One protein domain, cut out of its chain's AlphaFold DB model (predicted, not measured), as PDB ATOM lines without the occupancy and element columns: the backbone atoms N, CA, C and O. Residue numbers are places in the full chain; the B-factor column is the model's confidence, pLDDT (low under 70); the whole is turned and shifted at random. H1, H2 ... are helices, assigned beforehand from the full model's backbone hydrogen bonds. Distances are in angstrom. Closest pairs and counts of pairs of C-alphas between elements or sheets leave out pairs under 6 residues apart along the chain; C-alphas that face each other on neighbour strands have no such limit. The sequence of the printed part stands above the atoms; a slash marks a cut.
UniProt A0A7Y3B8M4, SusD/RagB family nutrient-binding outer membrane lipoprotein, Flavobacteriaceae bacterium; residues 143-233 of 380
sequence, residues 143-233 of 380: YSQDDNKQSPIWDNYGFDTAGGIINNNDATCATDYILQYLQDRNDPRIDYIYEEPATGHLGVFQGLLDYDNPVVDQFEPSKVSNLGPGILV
ATOM      1  N   TYR A 143     147.424 113.557 149.216       97.56
ATOM      2  CA  TYR A 143     147.164 114.974 148.997       97.56
ATOM      3  C   TYR A 143     146.548 115.629 150.241       97.56
ATOM      4  O   TYR A 143     145.680 115.060 150.909       97.56
ATOM      5  N   SER A 144     147.004 116.837 150.556       97.19
ATOM      6  CA  SER A 144     146.600 117.615 151.730       97.19
ATOM      7  C   SER A 144     146.763 119.112 151.469       97.19
ATOM      8  O   SER A 144     147.450 119.515 150.534       97.19
ATOM      9  N   GLN A 145     146.166 119.954 152.317       96.56
ATOM     10  CA  GLN A 145     146.350 121.410 152.271       96.56
ATOM     11  C   GLN A 145     147.708 121.828 152.868       96.56
ATOM     12  O   GLN A 145     147.774 122.571 153.840       96.56
ATOM     13  N   ASP A 146     148.796 121.308 152.306       95.88
ATOM     14  CA  ASP A 146     150.169 121.633 152.688       95.88
ATOM     15  C   ASP A 146     150.987 122.021 151.452       95.88
ATOM     16  O   ASP A 146     150.710 121.584 150.329       95.88
ATOM     17  N   ASP A 147     152.052 122.795 151.670       91.44
ATOM     18  CA  ASP A 147     152.921 123.267 150.594       91.44
ATOM     19  C   ASP A 147     153.481 122.088 149.785       91.44
ATOM     20  O   ASP A 147     154.146 121.194 150.321       91.44
ATOM     21  N   ASN A 148     153.273 122.125 148.466       90.75
ATOM     22  CA  ASN A 148     153.676 121.082 147.514       90.75
ATOM     23  C   ASN A 148     153.010 119.707 147.737       90.75
ATOM     24  O   ASN A 148     153.545 118.694 147.278       90.75
ATOM     25  N   LYS A 149     151.875 119.651 148.447       95.75
ATOM     26  CA  LYS A 149     151.083 118.423 148.645       95.75
ATOM     27  C   LYS A 149     149.610 118.566 148.282       95.75
ATOM     28  O   LYS A 149     148.879 117.591 148.428       95.75
ATOM     29  N   GLN A 150     149.166 119.727 147.812       96.12
ATOM     30  CA  GLN A 150     147.794 119.876 147.339       96.12
ATOM     31  C   GLN A 150     147.550 119.003 146.105       96.12
ATOM     32  O   GLN A 150     148.467 118.708 145.331       96.12
ATOM     33  N   SER A 151     146.297 118.598 145.923       96.81
ATOM     34  CA  SER A 151     145.838 117.994 144.679       96.81
ATOM     35  C   SER A 151     146.226 118.888 143.493       96.81
ATOM     36  O   SER A 151     146.008 120.098 143.570       96.81
ATOM     37  N   PRO A 152     146.772 118.348 142.386       94.69
ATOM     38  CA  PRO A 152     147.270 119.165 141.284       94.69
ATOM     39  C   PRO A 152     146.224 120.105 140.688       94.69
ATOM     40  O   PRO A 152     146.562 121.220 140.310       94.69
ATOM     41  N   ILE A 153     144.963 119.683 140.595       95.06
ATOM     42  CA  ILE A 153     143.900 120.541 140.061       95.06
ATOM     43  C   ILE A 153     143.541 121.665 141.041       95.06
ATOM     44  O   ILE A 153     143.369 122.803 140.619       95.06
ATOM     45  N   TRP A 154     143.541 121.383 142.348       96.25
ATOM     46  CA  TRP A 154     143.335 122.396 143.382       96.25
ATOM     47  C   TRP A 154     144.481 123.408 143.427       96.25
ATOM     48  O   TRP A 154     144.245 124.609 143.476       96.25
ATOM     49  N   ASP A 155     145.723 122.932 143.350       95.12
ATOM     50  CA  ASP A 155     146.918 123.780 143.354       95.12
ATOM     51  C   ASP A 155     146.994 124.675 142.108       95.12
ATOM     52  O   ASP A 155     147.445 125.815 142.176       95.12
ATOM     53  N   ASN A 156     146.528 124.168 140.959       94.12
ATOM     54  CA  ASN A 156     146.568 124.907 139.702       94.12
ATOM     55  C   ASN A 156     145.366 125.814 139.475       94.12
ATOM     56  O   ASN A 156     145.540 126.772 138.735       94.12
ATOM     57  N   TYR A 157     144.185 125.517 140.020       95.75
ATOM     58  CA  TYR A 157     142.943 126.220 139.672       95.75
ATOM     59  C   TYR A 157     142.052 126.570 140.861       95.75
ATOM     60  O   TYR A 157     141.022 127.194 140.654       95.75
ATOM     61  N   GLY A 158     142.394 126.158 142.077       95.44
ATOM     62  CA  GLY A 158     141.652 126.478 143.292       95.44
ATOM     63  C   GLY A 158     142.378 127.538 144.107       95.44
ATOM     64  O   GLY A 158     142.479 128.703 143.711       95.44
ATOM     65  N   PHE A 159     142.892 127.116 145.260       95.56
ATOM     66  CA  PHE A 159     143.406 128.007 146.292       95.56
ATOM     67  C   PHE A 159     144.790 127.563 146.768       95.56
ATOM     68  O   PHE A 159     145.108 126.371 146.794       95.56
ATOM     69  N   ASP A 160     145.607 128.523 147.193       95.19
ATOM     70  CA  ASP A 160     146.852 128.246 147.897       95.19
ATOM     71  C   ASP A 160     146.596 127.682 149.311       95.19
ATOM     72  O   ASP A 160     145.466 127.594 149.808       95.19
ATOM     73  N   THR A 161     147.674 127.308 149.997       95.88
ATOM     74  CA  THR A 161     147.617 126.707 151.337       95.88
ATOM     75  C   THR A 161     147.116 127.667 152.421       95.88
ATOM     76  O   THR A 161     146.667 127.213 153.474       95.88
ATOM     77  N   ALA A 162     147.123 128.980 152.169       95.44
ATOM     78  CA  ALA A 162     146.555 130.011 153.036       95.44
ATOM     79  C   ALA A 162     145.091 130.356 152.692       95.44
ATOM     80  O   ALA A 162     144.477 131.164 153.395       95.44
ATOM     81  N   GLY A 163     144.521 129.742 151.648       93.69
ATOM     82  CA  GLY A 163     143.173 130.023 151.149       93.69
ATOM     83  C   GLY A 163     143.097 131.213 150.188       93.69
ATOM     84  O   GLY A 163     142.003 131.709 149.927       93.69
ATOM     85  N   GLY A 164     144.231 131.700 149.686       95.25
ATOM     86  CA  GLY A 164     144.295 132.704 148.628       95.25
ATOM     87  C   GLY A 164     143.923 132.109 147.271       95.25
ATOM     88  O   GLY A 164     144.290 130.980 146.962       95.25
ATOM     89  N   ILE A 165     143.190 132.866 146.456       93.75
ATOM     90  CA  ILE A 165     142.807 132.453 145.101       93.75
ATOM     91  C   ILE A 165     144.058 132.382 144.217       93.75
ATOM     92  O   ILE A 165     144.866 133.314 144.186       93.75
ATOM     93  N   ILE A 166     144.218 131.278 143.489       93.44
ATOM     94  CA  ILE A 166     145.272 131.134 142.481       93.44
ATOM     95  C   ILE A 166     144.848 131.870 141.206       93.44
ATOM     96  O   ILE A 166     143.714 131.734 140.774       93.44
ATOM     97  N   ASN A 167     145.759 132.585 140.536       92.19
ATOM     98  CA  ASN A 167     145.440 133.378 139.330       92.19
ATOM     99  C   ASN A 167     144.652 132.617 138.247       92.19
ATOM    100  O   ASN A 167     143.844 133.201 137.537       92.19
ATOM    101  N   ASN A 168     144.920 131.322 138.088       93.94
ATOM    102  CA  ASN A 168     144.229 130.481 137.115       93.94
ATOM    103  C   ASN A 168     142.767 130.199 137.488       93.94
ATOM    104  O   ASN A 168     141.997 129.918 136.577       93.94
ATOM    105  N   ASN A 169     142.396 130.252 138.773       93.12
ATOM    106  CA  ASN A 169     141.001 130.171 139.218       93.12
ATOM    107  C   ASN A 169     140.196 131.304 138.568       93.12
ATOM    108  O   ASN A 169     139.235 131.047 137.856       93.12
ATOM    109  N   ASP A 170     140.711 132.531 138.684       88.56
ATOM    110  CA  ASP A 170     140.115 133.734 138.100       88.56
ATOM    111  C   ASP A 170     140.265 133.814 136.567       88.56
ATOM    112  O   ASP A 170     139.546 134.556 135.901       88.56
ATOM    113  N   ALA A 171     141.212 133.075 135.981       89.69
ATOM    114  CA  ALA A 171     141.464 133.076 134.537       89.69
ATOM    115  C   ALA A 171     140.782 131.920 133.782       89.69
ATOM    116  O   ALA A 171     140.886 131.856 132.554       89.69
ATOM    117  N   THR A 172     140.113 130.999 134.485       92.88
ATOM    118  CA  THR A 172     139.495 129.803 133.894       92.88
ATOM    119  C   THR A 172     137.996 129.808 134.143       92.88
ATOM    120  O   THR A 172     137.531 129.505 135.238       92.88
ATOM    121  N   CYS A 173     137.232 130.088 133.092       93.81
ATOM    122  CA  CYS A 173     135.779 130.126 133.147       93.81
ATOM    123  C   CYS A 173     135.140 129.419 131.950       93.81
ATOM    124  O   CYS A 173     135.787 129.093 130.948       93.81
ATOM    125  N   ALA A 174     133.844 129.166 132.078       96.06
ATOM    126  CA  ALA A 174     133.018 128.602 131.036       96.06
ATOM    127  C   ALA A 174     132.965 129.522 129.814       96.06
ATOM    128  O   ALA A 174     132.916 130.751 129.913       96.06
ATOM    129  N   THR A 175     132.872 128.903 128.643       94.81
ATOM    130  CA  THR A 175     132.479 129.636 127.438       94.81
ATOM    131  C   THR A 175     130.967 129.839 127.421       94.81
ATOM    132  O   THR A 175     130.219 129.043 127.986       94.81
ATOM    133  N   ASP A 176     130.496 130.889 126.762       94.56
ATOM    134  CA  ASP A 176     129.063 131.106 126.532       94.56
ATOM    135  C   ASP A 176     128.406 129.893 125.851       94.56
ATOM    136  O   ASP A 176     127.333 129.445 126.255       94.56
ATOM    137  N   TYR A 177     129.107 129.299 124.881       95.88
ATOM    138  CA  TYR A 177     128.645 128.125 124.149       95.88
ATOM    139  C   TYR A 177     128.350 126.920 125.046       95.88
ATOM    140  O   TYR A 177     127.273 126.340 124.938       95.88
ATOM    141  N   ILE A 178     129.283 126.520 125.921       97.00
ATOM    142  CA  ILE A 178     129.078 125.324 126.756       97.00
ATOM    143  C   ILE A 178     127.935 125.526 127.754       97.00
ATOM    144  O   ILE A 178     127.140 124.610 127.949       97.00
ATOM    145  N   LEU A 179     127.799 126.723 128.335       97.75
ATOM    146  CA  LEU A 179     126.686 127.011 129.239       97.75
ATOM    147  C   LEU A 179     125.352 126.947 128.501       97.75
ATOM    148  O   LEU A 179     124.442 126.268 128.971       97.75
ATOM    149  N   GLN A 180     125.251 127.570 127.322       97.25
ATOM    150  CA  GLN A 180     124.042 127.493 126.504       97.25
ATOM    151  C   GLN A 180     123.731 126.043 126.108       97.25
ATOM    152  O   GLN A 180     122.589 125.606 126.207       97.25
ATOM    153  N   TYR A 181     124.753 125.271 125.723       97.56
ATOM    154  CA  TYR A 181     124.608 123.868 125.336       97.56
ATOM    155  C   TYR A 181     123.987 123.019 126.451       97.56
ATOM    156  O   TYR A 181     123.085 122.215 126.182       97.56
ATOM    157  N   LEU A 182     124.477 123.193 127.684       98.19
ATOM    158  CA  LEU A 182     123.995 122.505 128.882       98.19
ATOM    159  C   LEU A 182     122.585 122.982 129.272       98.19
ATOM    160  O   LEU A 182     121.706 122.154 129.517       98.19
ATOM    161  N   GLN A 183     122.339 124.296 129.254       97.81
ATOM    162  CA  GLN A 183     121.039 124.898 129.577       97.81
ATOM    163  C   GLN A 183     119.936 124.444 128.615       97.81
ATOM    164  O   GLN A 183     118.883 123.988 129.060       97.81
ATOM    165  N   ASP A 184     120.191 124.475 127.304       97.38
ATOM    166  CA  ASP A 184     119.234 124.043 126.271       97.38
ATOM    167  C   ASP A 184     118.837 122.569 126.409       97.38
ATOM    168  O   ASP A 184     117.794 122.134 125.911       97.38
ATOM    169  N   ARG A 185     119.680 121.785 127.085       97.50
ATOM    170  CA  ARG A 185     119.490 120.355 127.320       97.50
ATOM    171  C   ARG A 185     119.075 120.038 128.747       97.50
ATOM    172  O   ARG A 185     119.016 118.856 129.067       97.50
ATOM    173  N   ASN A 186     118.763 121.039 129.573       97.75
ATOM    174  CA  ASN A 186     118.461 120.862 130.996       97.75
ATOM    175  C   ASN A 186     119.472 119.924 131.682       97.75
ATOM    176  O   ASN A 186     119.086 119.024 132.428       97.75
ATOM    177  N   ASP A 187     120.755 120.070 131.348       98.50
ATOM    178  CA  ASP A 187     121.811 119.201 131.846       98.50
ATOM    179  C   ASP A 187     122.209 119.629 133.264       98.50
ATOM    180  O   ASP A 187     122.811 120.694 133.428       98.50
ATOM    181  N   PRO A 188     121.898 118.828 134.299       98.00
ATOM    182  CA  PRO A 188     122.125 119.224 135.684       98.00
ATOM    183  C   PRO A 188     123.612 119.308 136.036       98.00
ATOM    184  O   PRO A 188     123.950 119.878 137.065       98.00
ATOM    185  N   ARG A 189     124.519 118.789 135.195       98.50
ATOM    186  CA  ARG A 189     125.965 118.905 135.428       98.50
ATOM    187  C   ARG A 189     126.461 120.348 135.372       98.50
ATOM    188  O   ARG A 189     127.564 120.596 135.852       98.50
ATOM    189  N   ILE A 190     125.691 121.289 134.815       98.44
ATOM    190  CA  ILE A 190     126.084 122.703 134.732       98.44
ATOM    191  C   ILE A 190     126.484 123.289 136.094       98.44
ATOM    192  O   ILE A 190     127.548 123.897 136.177       98.44
ATOM    193  N   ASP A 191     125.729 122.979 137.152       97.94
ATOM    194  CA  ASP A 191     125.947 123.485 138.519       97.94
ATOM    195  C   ASP A 191     127.123 122.800 139.247       97.94
ATOM    196  O   ASP A 191     127.496 123.170 140.361       97.94
ATOM    197  N   TYR A 192     127.698 121.759 138.637       98.19
ATOM    198  CA  TYR A 192     128.806 120.981 139.199       98.19
ATOM    199  C   TYR A 192     130.104 121.204 138.430       98.19
ATOM    200  O   TYR A 192     131.172 121.298 139.035       98.19
ATOM    201  N   ILE A 193     130.017 121.303 137.101       97.94
ATOM    202  CA  ILE A 193     131.151 121.639 136.236       97.94
ATOM    203  C   ILE A 193     131.533 123.105 136.435       97.94
ATOM    204  O   ILE A 193     132.723 123.426 136.415       97.94
ATOM    205  N   TYR A 194     130.547 123.979 136.658       98.06
ATOM    206  CA  TYR A 194     130.756 125.411 136.800       98.06
ATOM    207  C   TYR A 194     130.117 125.987 138.058       98.06
ATOM    208  O   TYR A 194     129.089 125.512 138.528       98.06
ATOM    209  N   GLU A 195     130.720 127.046 138.587       96.12
ATOM    210  CA  GLU A 195     130.081 127.872 139.605       96.12
ATOM    211  C   GLU A 195     128.924 128.672 138.992       96.12
ATOM    212  O   GLU A 195     128.992 129.135 137.842       96.12
ATOM    213  N   GLU A 196     127.873 128.876 139.785       95.75
ATOM    214  CA  GLU A 196     126.800 129.816 139.480       95.75
ATOM    215  C   GLU A 196     127.012 131.117 140.278       95.75
ATOM    216  O   GLU A 196     126.822 131.143 141.500       95.75
ATOM    217  N   PRO A 197     127.403 132.225 139.620       93.69
ATOM    218  CA  PRO A 197     127.454 133.536 140.254       93.69
ATOM    219  C   PRO A 197     126.079 133.974 140.774       93.69
ATOM    220  O   PRO A 197     125.038 133.543 140.288       93.69
ATOM    221  N   ALA A 198     126.041 134.946 141.691       92.06
ATOM    222  CA  ALA A 198     124.776 135.482 142.220       92.06
ATOM    223  C   ALA A 198     123.857 136.101 141.141       92.06
ATOM    224  O   ALA A 198     122.663 136.298 141.371       92.06
ATOM    225  N   THR A 199     124.417 136.441 139.980       90.62
ATOM    226  CA  THR A 199     123.705 136.943 138.798       90.62
ATOM    227  C   THR A 199     123.199 135.837 137.866       90.62
ATOM    228  O   THR A 199     122.588 136.157 136.848       90.62
ATOM    229  N   GLY A 200     123.431 134.570 138.212       95.00
ATOM    230  CA  GLY A 200     123.229 133.404 137.361       95.00
ATOM    231  C   GLY A 200     124.459 133.084 136.512       95.00
ATOM    232  O   GLY A 200     125.397 133.881 136.419       95.00
ATOM    233  N   HIS A 201     124.431 131.910 135.882       97.25
ATOM    234  CA  HIS A 201     125.478 131.448 134.974       97.25
ATOM    235  C   HIS A 201     125.795 132.462 133.868       97.25
ATOM    236  O   HIS A 201     124.902 132.932 133.158       97.25
ATOM    237  N   LEU A 202     127.086 132.746 133.687       95.31
ATOM    238  CA  LEU A 202     127.581 133.663 132.664       95.31
ATOM    239  C   LEU A 202     128.881 133.128 132.066       95.31
ATOM    240  O   LEU A 202     129.861 132.913 132.773       95.31
ATOM    241  N   GLY A 203     128.884 132.932 130.752       93.88
ATOM    242  CA  GLY A 203     130.036 132.423 130.013       93.88
ATOM    243  C   GLY A 203     130.704 133.521 129.206       93.88
ATOM    244  O   GLY A 203     130.073 134.518 128.846       93.88
ATOM    245  N   VAL A 204     131.985 133.329 128.910       91.81
ATOM    246  CA  VAL A 204     132.785 134.277 128.132       91.81
ATOM    247  C   VAL A 204     132.830 133.852 126.668       91.81
ATOM    248  O   VAL A 204     133.055 132.684 126.347       91.81
ATOM    249  N   PHE A 205     132.652 134.816 125.763       88.50
ATOM    250  CA  PHE A 205     132.763 134.577 124.327       88.50
ATOM    251  C   PHE A 205     134.178 134.134 123.942       88.50
ATOM    252  O   PHE A 205     135.175 134.781 124.278       88.50
ATOM    253  N   GLN A 206     134.279 133.059 123.161       87.75
ATOM    254  CA  GLN A 206     135.570 132.608 122.646       87.75
ATOM    255  C   GLN A 206     136.184 133.636 121.685       87.75
ATOM    256  O   GLN A 206     135.637 133.933 120.621       87.75
ATOM    257  N   GLY A 207     137.375 134.127 122.027       83.12
ATOM    258  CA  GLY A 207     138.066 135.145 121.234       83.12
ATOM    259  C   GLY A 207     137.625 136.575 121.543       83.12
ATOM    260  O   GLY A 207     137.895 137.469 120.742       83.12
ATOM    261  N   LEU A 208     136.971 136.803 122.686       82.06
ATOM    262  CA  LEU A 208     136.755 138.150 123.199       82.06
ATOM    263  C   LEU A 208     138.106 138.858 123.371       82.06
ATOM    264  O   LEU A 208     139.016 138.348 124.025       82.06
ATOM    265  N   LEU A 209     138.227 140.035 122.764       72.44
ATOM    266  CA  LEU A 209     139.343 140.937 122.999       72.44
ATOM    267  C   LEU A 209     138.878 142.060 123.916       72.44
ATOM    268  O   LEU A 209     137.801 142.620 123.719       72.44
ATOM    269  N   ASP A 210     139.719 142.411 124.877       66.00
ATOM    270  CA  ASP A 210     139.447 143.429 125.888       66.00
ATOM    271  C   ASP A 210     139.617 144.855 125.313       66.00
ATOM    272  O   ASP A 210     140.550 145.587 125.647       66.00
ATOM    273  N   TYR A 211     138.774 145.219 124.335       57.03
ATOM    274  CA  TYR A 211     138.863 146.489 123.597       57.03
ATOM    275  C   TYR A 211     137.595 147.357 123.632       57.03
ATOM    276  O   TYR A 211     137.592 148.430 123.019       57.03
ATOM    277  N   ASP A 212     136.542 146.967 124.353       55.38
ATOM    278  CA  ASP A 212     135.345 147.805 124.461       55.38
ATOM    279  C   ASP A 212     135.577 148.983 125.420       55.38
ATOM    280  O   ASP A 212     136.084 148.831 126.530       55.38
ATOM    281  N   ASN A 213     135.230 150.198 124.975       52.84
ATOM    282  CA  ASN A 213     135.369 151.429 125.758       52.84
ATOM    283  C   ASN A 213     134.009 152.148 125.877       52.84
ATOM    284  O   ASN A 213     133.460 152.562 124.849       52.84
ATOM    285  N   PRO A 214     133.480 152.367 127.096       57.34
ATOM    286  CA  PRO A 214     134.070 151.999 128.386       57.34
ATOM    287  C   PRO A 214     134.091 150.485 128.601       57.34
ATOM    288  O   PRO A 214     133.152 149.805 128.196       57.34
ATOM    289  N   VAL A 215     135.143 149.998 129.270       59.31
ATOM    290  CA  VAL A 215     135.224 148.611 129.745       59.31
ATOM    291  C   VAL A 215     134.070 148.427 130.720       59.31
ATOM    292  O   VAL A 215     134.112 148.898 131.858       59.31
ATOM    293  N   VAL A 216     132.980 147.835 130.246       58.94
ATOM    294  CA  VAL A 216     131.958 147.315 131.142       58.94
ATOM    295  C   VAL A 216     132.561 146.034 131.676       58.94
ATOM    296  O   VAL A 216     132.800 145.104 130.914       58.94
ATOM    297  N   ASP A 217     132.843 146.022 132.973       70.38
ATOM    298  CA  ASP A 217     133.410 144.883 133.687       70.38
ATOM    299  C   ASP A 217     132.371 143.755 133.809       70.38
ATOM    300  O   ASP A 217     131.837 143.458 134.876       70.38
ATOM    301  N   GLN A 218     131.921 143.244 132.666       78.50
ATOM    302  CA  GLN A 218     130.851 142.260 132.563       78.50
ATOM    303  C   GLN A 218     131.394 140.843 132.759       78.50
ATOM    304  O   GLN A 218     130.632 139.963 133.141       78.50
ATOM    305  N   PHE A 219     132.698 140.652 132.545       86.25
ATOM    306  CA  PHE A 219     133.381 139.365 132.616       86.25
ATOM    307  C   PHE A 219     134.493 139.333 133.676       86.25
ATOM    308  O   PHE A 219     135.433 138.553 133.538       86.25
ATOM    309  N   GLU A 220     134.417 140.162 134.728       88.12
ATOM    310  CA  GLU A 220     135.284 139.946 135.893       88.12
ATOM    311  C   GLU A 220     135.057 138.545 136.482       88.12
ATOM    312  O   GLU A 220     133.924 138.048 136.452       88.12
ATOM    313  N   PRO A 221     136.094 137.940 137.091       88.25
ATOM    314  CA  PRO A 221     136.020 136.596 137.664       88.25
ATOM    315  C   PRO A 221     134.823 136.371 138.595       88.25
ATOM    316  O   PRO A 221     134.222 135.305 138.593       88.25
ATOM    317  N   SER A 222     134.409 137.400 139.345       90.12
ATOM    318  CA  SER A 222     133.283 137.326 140.286       90.12
ATOM    319  C   SER A 222     131.896 137.217 139.630       90.12
ATOM    320  O   SER A 222     130.910 136.928 140.315       90.12
ATOM    321  N   LYS A 223     131.796 137.478 138.322       91.75
ATOM    322  CA  LYS A 223     130.542 137.506 137.556       91.75
ATOM    323  C   LYS A 223     130.403 136.362 136.566       91.75
ATOM    324  O   LYS A 223     129.304 136.175 136.053       91.75
ATOM    325  N   VAL A 224     131.480 135.638 136.276       94.56
ATOM    326  CA  VAL A 224     131.497 134.547 135.297       94.56
ATOM    327  C   VAL A 224     131.462 133.190 135.983       94.56
ATOM    328  O   VAL A 224     131.808 133.040 137.150       94.56
ATOM    329  N   SER A 225     131.022 132.186 135.241       96.94
ATOM    330  CA  SER A 225     130.983 130.804 135.694       96.94
ATOM    331  C   SER A 225     132.376 130.181 135.649       96.94
ATOM    332  O   SER A 225     132.795 129.670 134.611       96.94
ATOM    333  N   ASN A 226     133.098 130.247 136.768       95.88
ATOM    334  CA  ASN A 226     134.397 129.590 136.954       95.88
ATOM    335  C   ASN A 226     134.233 128.074 137.158       95.88
ATOM    336  O   ASN A 226     133.124 127.547 137.062       95.88
ATOM    337  N   LEU A 227     135.328 127.352 137.417       96.81
ATOM    338  CA  LEU A 227     135.283 125.912 137.699       96.81
ATOM    339  C   LEU A 227     134.466 125.596 138.957       96.81
ATOM    340  O   LEU A 227     134.745 126.115 140.030       96.81
ATOM    341  N   GLY A 228     133.496 124.701 138.807       96.56
ATOM    342  CA  GLY A 228     132.494 124.384 139.815       96.56
ATOM    343  C   GLY A 228     132.919 123.376 140.886       96.56
ATOM    344  O   GLY A 228     134.007 122.786 140.834       96.56
ATOM    345  N   PRO A 229     132.018 123.125 141.851       96.62
ATOM    346  CA  PRO A 229     132.293 122.314 143.038       96.62
ATOM    347  C   PRO A 229     132.486 120.818 142.748       96.62
ATOM    348  O   PRO A 229     133.048 120.113 143.581       96.62
ATOM    349  N   GLY A 230     132.041 120.321 141.589       96.62
ATOM    350  CA  GLY A 230     132.303 118.948 141.143       96.62
ATOM    351  C   GLY A 230     133.707 118.761 140.556       96.62
ATOM    352  O   GLY A 230     134.185 117.635 140.445       96.62
ATOM    353  N   ILE A 231     134.383 119.855 140.193       96.75
ATOM    354  CA  ILE A 231     135.756 119.855 139.666       96.75
ATOM    355  C   ILE A 231     136.752 120.189 140.784       96.75
ATOM    356  O   ILE A 231     137.747 119.482 140.980       96.75
ATOM    357  N   LEU A 232     136.466 121.254 141.536       96.31
ATOM    358  CA  LEU A 232     137.256 121.735 142.669       96.31
ATOM    359  C   LEU A 232     136.574 121.347 143.987       96.31
ATOM    360  O   LEU A 232     135.901 122.149 144.628       96.31
ATOM    361  N   VAL A 233     136.772 120.097 144.398       96.44
ATOM    362  CA  VAL A 233     136.160 119.500 145.592       96.44
ATOM    363  C   VAL A 233     136.946 119.849 146.859       96.44
ATOM    364  O   VAL A 233     136.367 120.279 147.858       96.44
TER     365      VAL A 233
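Overview. This is residues 143 to 233 of the 380 residues of the protein "SusD/RagB family nutrient-binding outer membrane lipoprotein" of Flavobacteriaceae bacterium (UniProt A0A7Y3B8M4). What is the shape? There is little regular structure: two pairs of short helices, H1 with H2 and H3 with H4, lie apart from each other, residues 194 to 233 form a long stretch with no named element, and of these residues 211 to 217 stick out. What is printed? 91 residues, with helices H1 to H4 in order and no named strand; the class is all helix, with 24 residues in named elements. It is only just compact, close to loose, with radius of gyration of the C-alphas 14.5 A and spans of 40 by 35 by 23 A.

Arrangement. Which helices touch? H1, residues 152 to 157, touches H2, residues 167 to 171; their closest C-alphas, of Tyr 157 and Asn 169, are 4.4 A apart. H3, residues 176 to 184, and H4, residues 190 to 193, only just touch, with 3 pairs of C-alphas within 8 A; the closest, of Leu 182 and Ile 190, are 6.2 A apart. Are the backbones helical? Every O i to N i+4 pair is within hydrogen-bond range in H1, H2 and H3; H4 is too short for one.

Along the chain. Where do they begin and end? C-alpha 152 of H1 is at (147.270, 119.165, 141.284) and C-alpha 193 of H4 at (131.151, 121.639, 136.236). Which is longest? H3, at 12.1 A; H1 spans 8.4 A.

Size, cuts and confidence. How large is it? The farthest C-alphas, of Tyr 143 and Asn 213, are 44.8 A apart. Is it whole? The printed part has no cut; pLDDT is under 70 at residues 210 to 216.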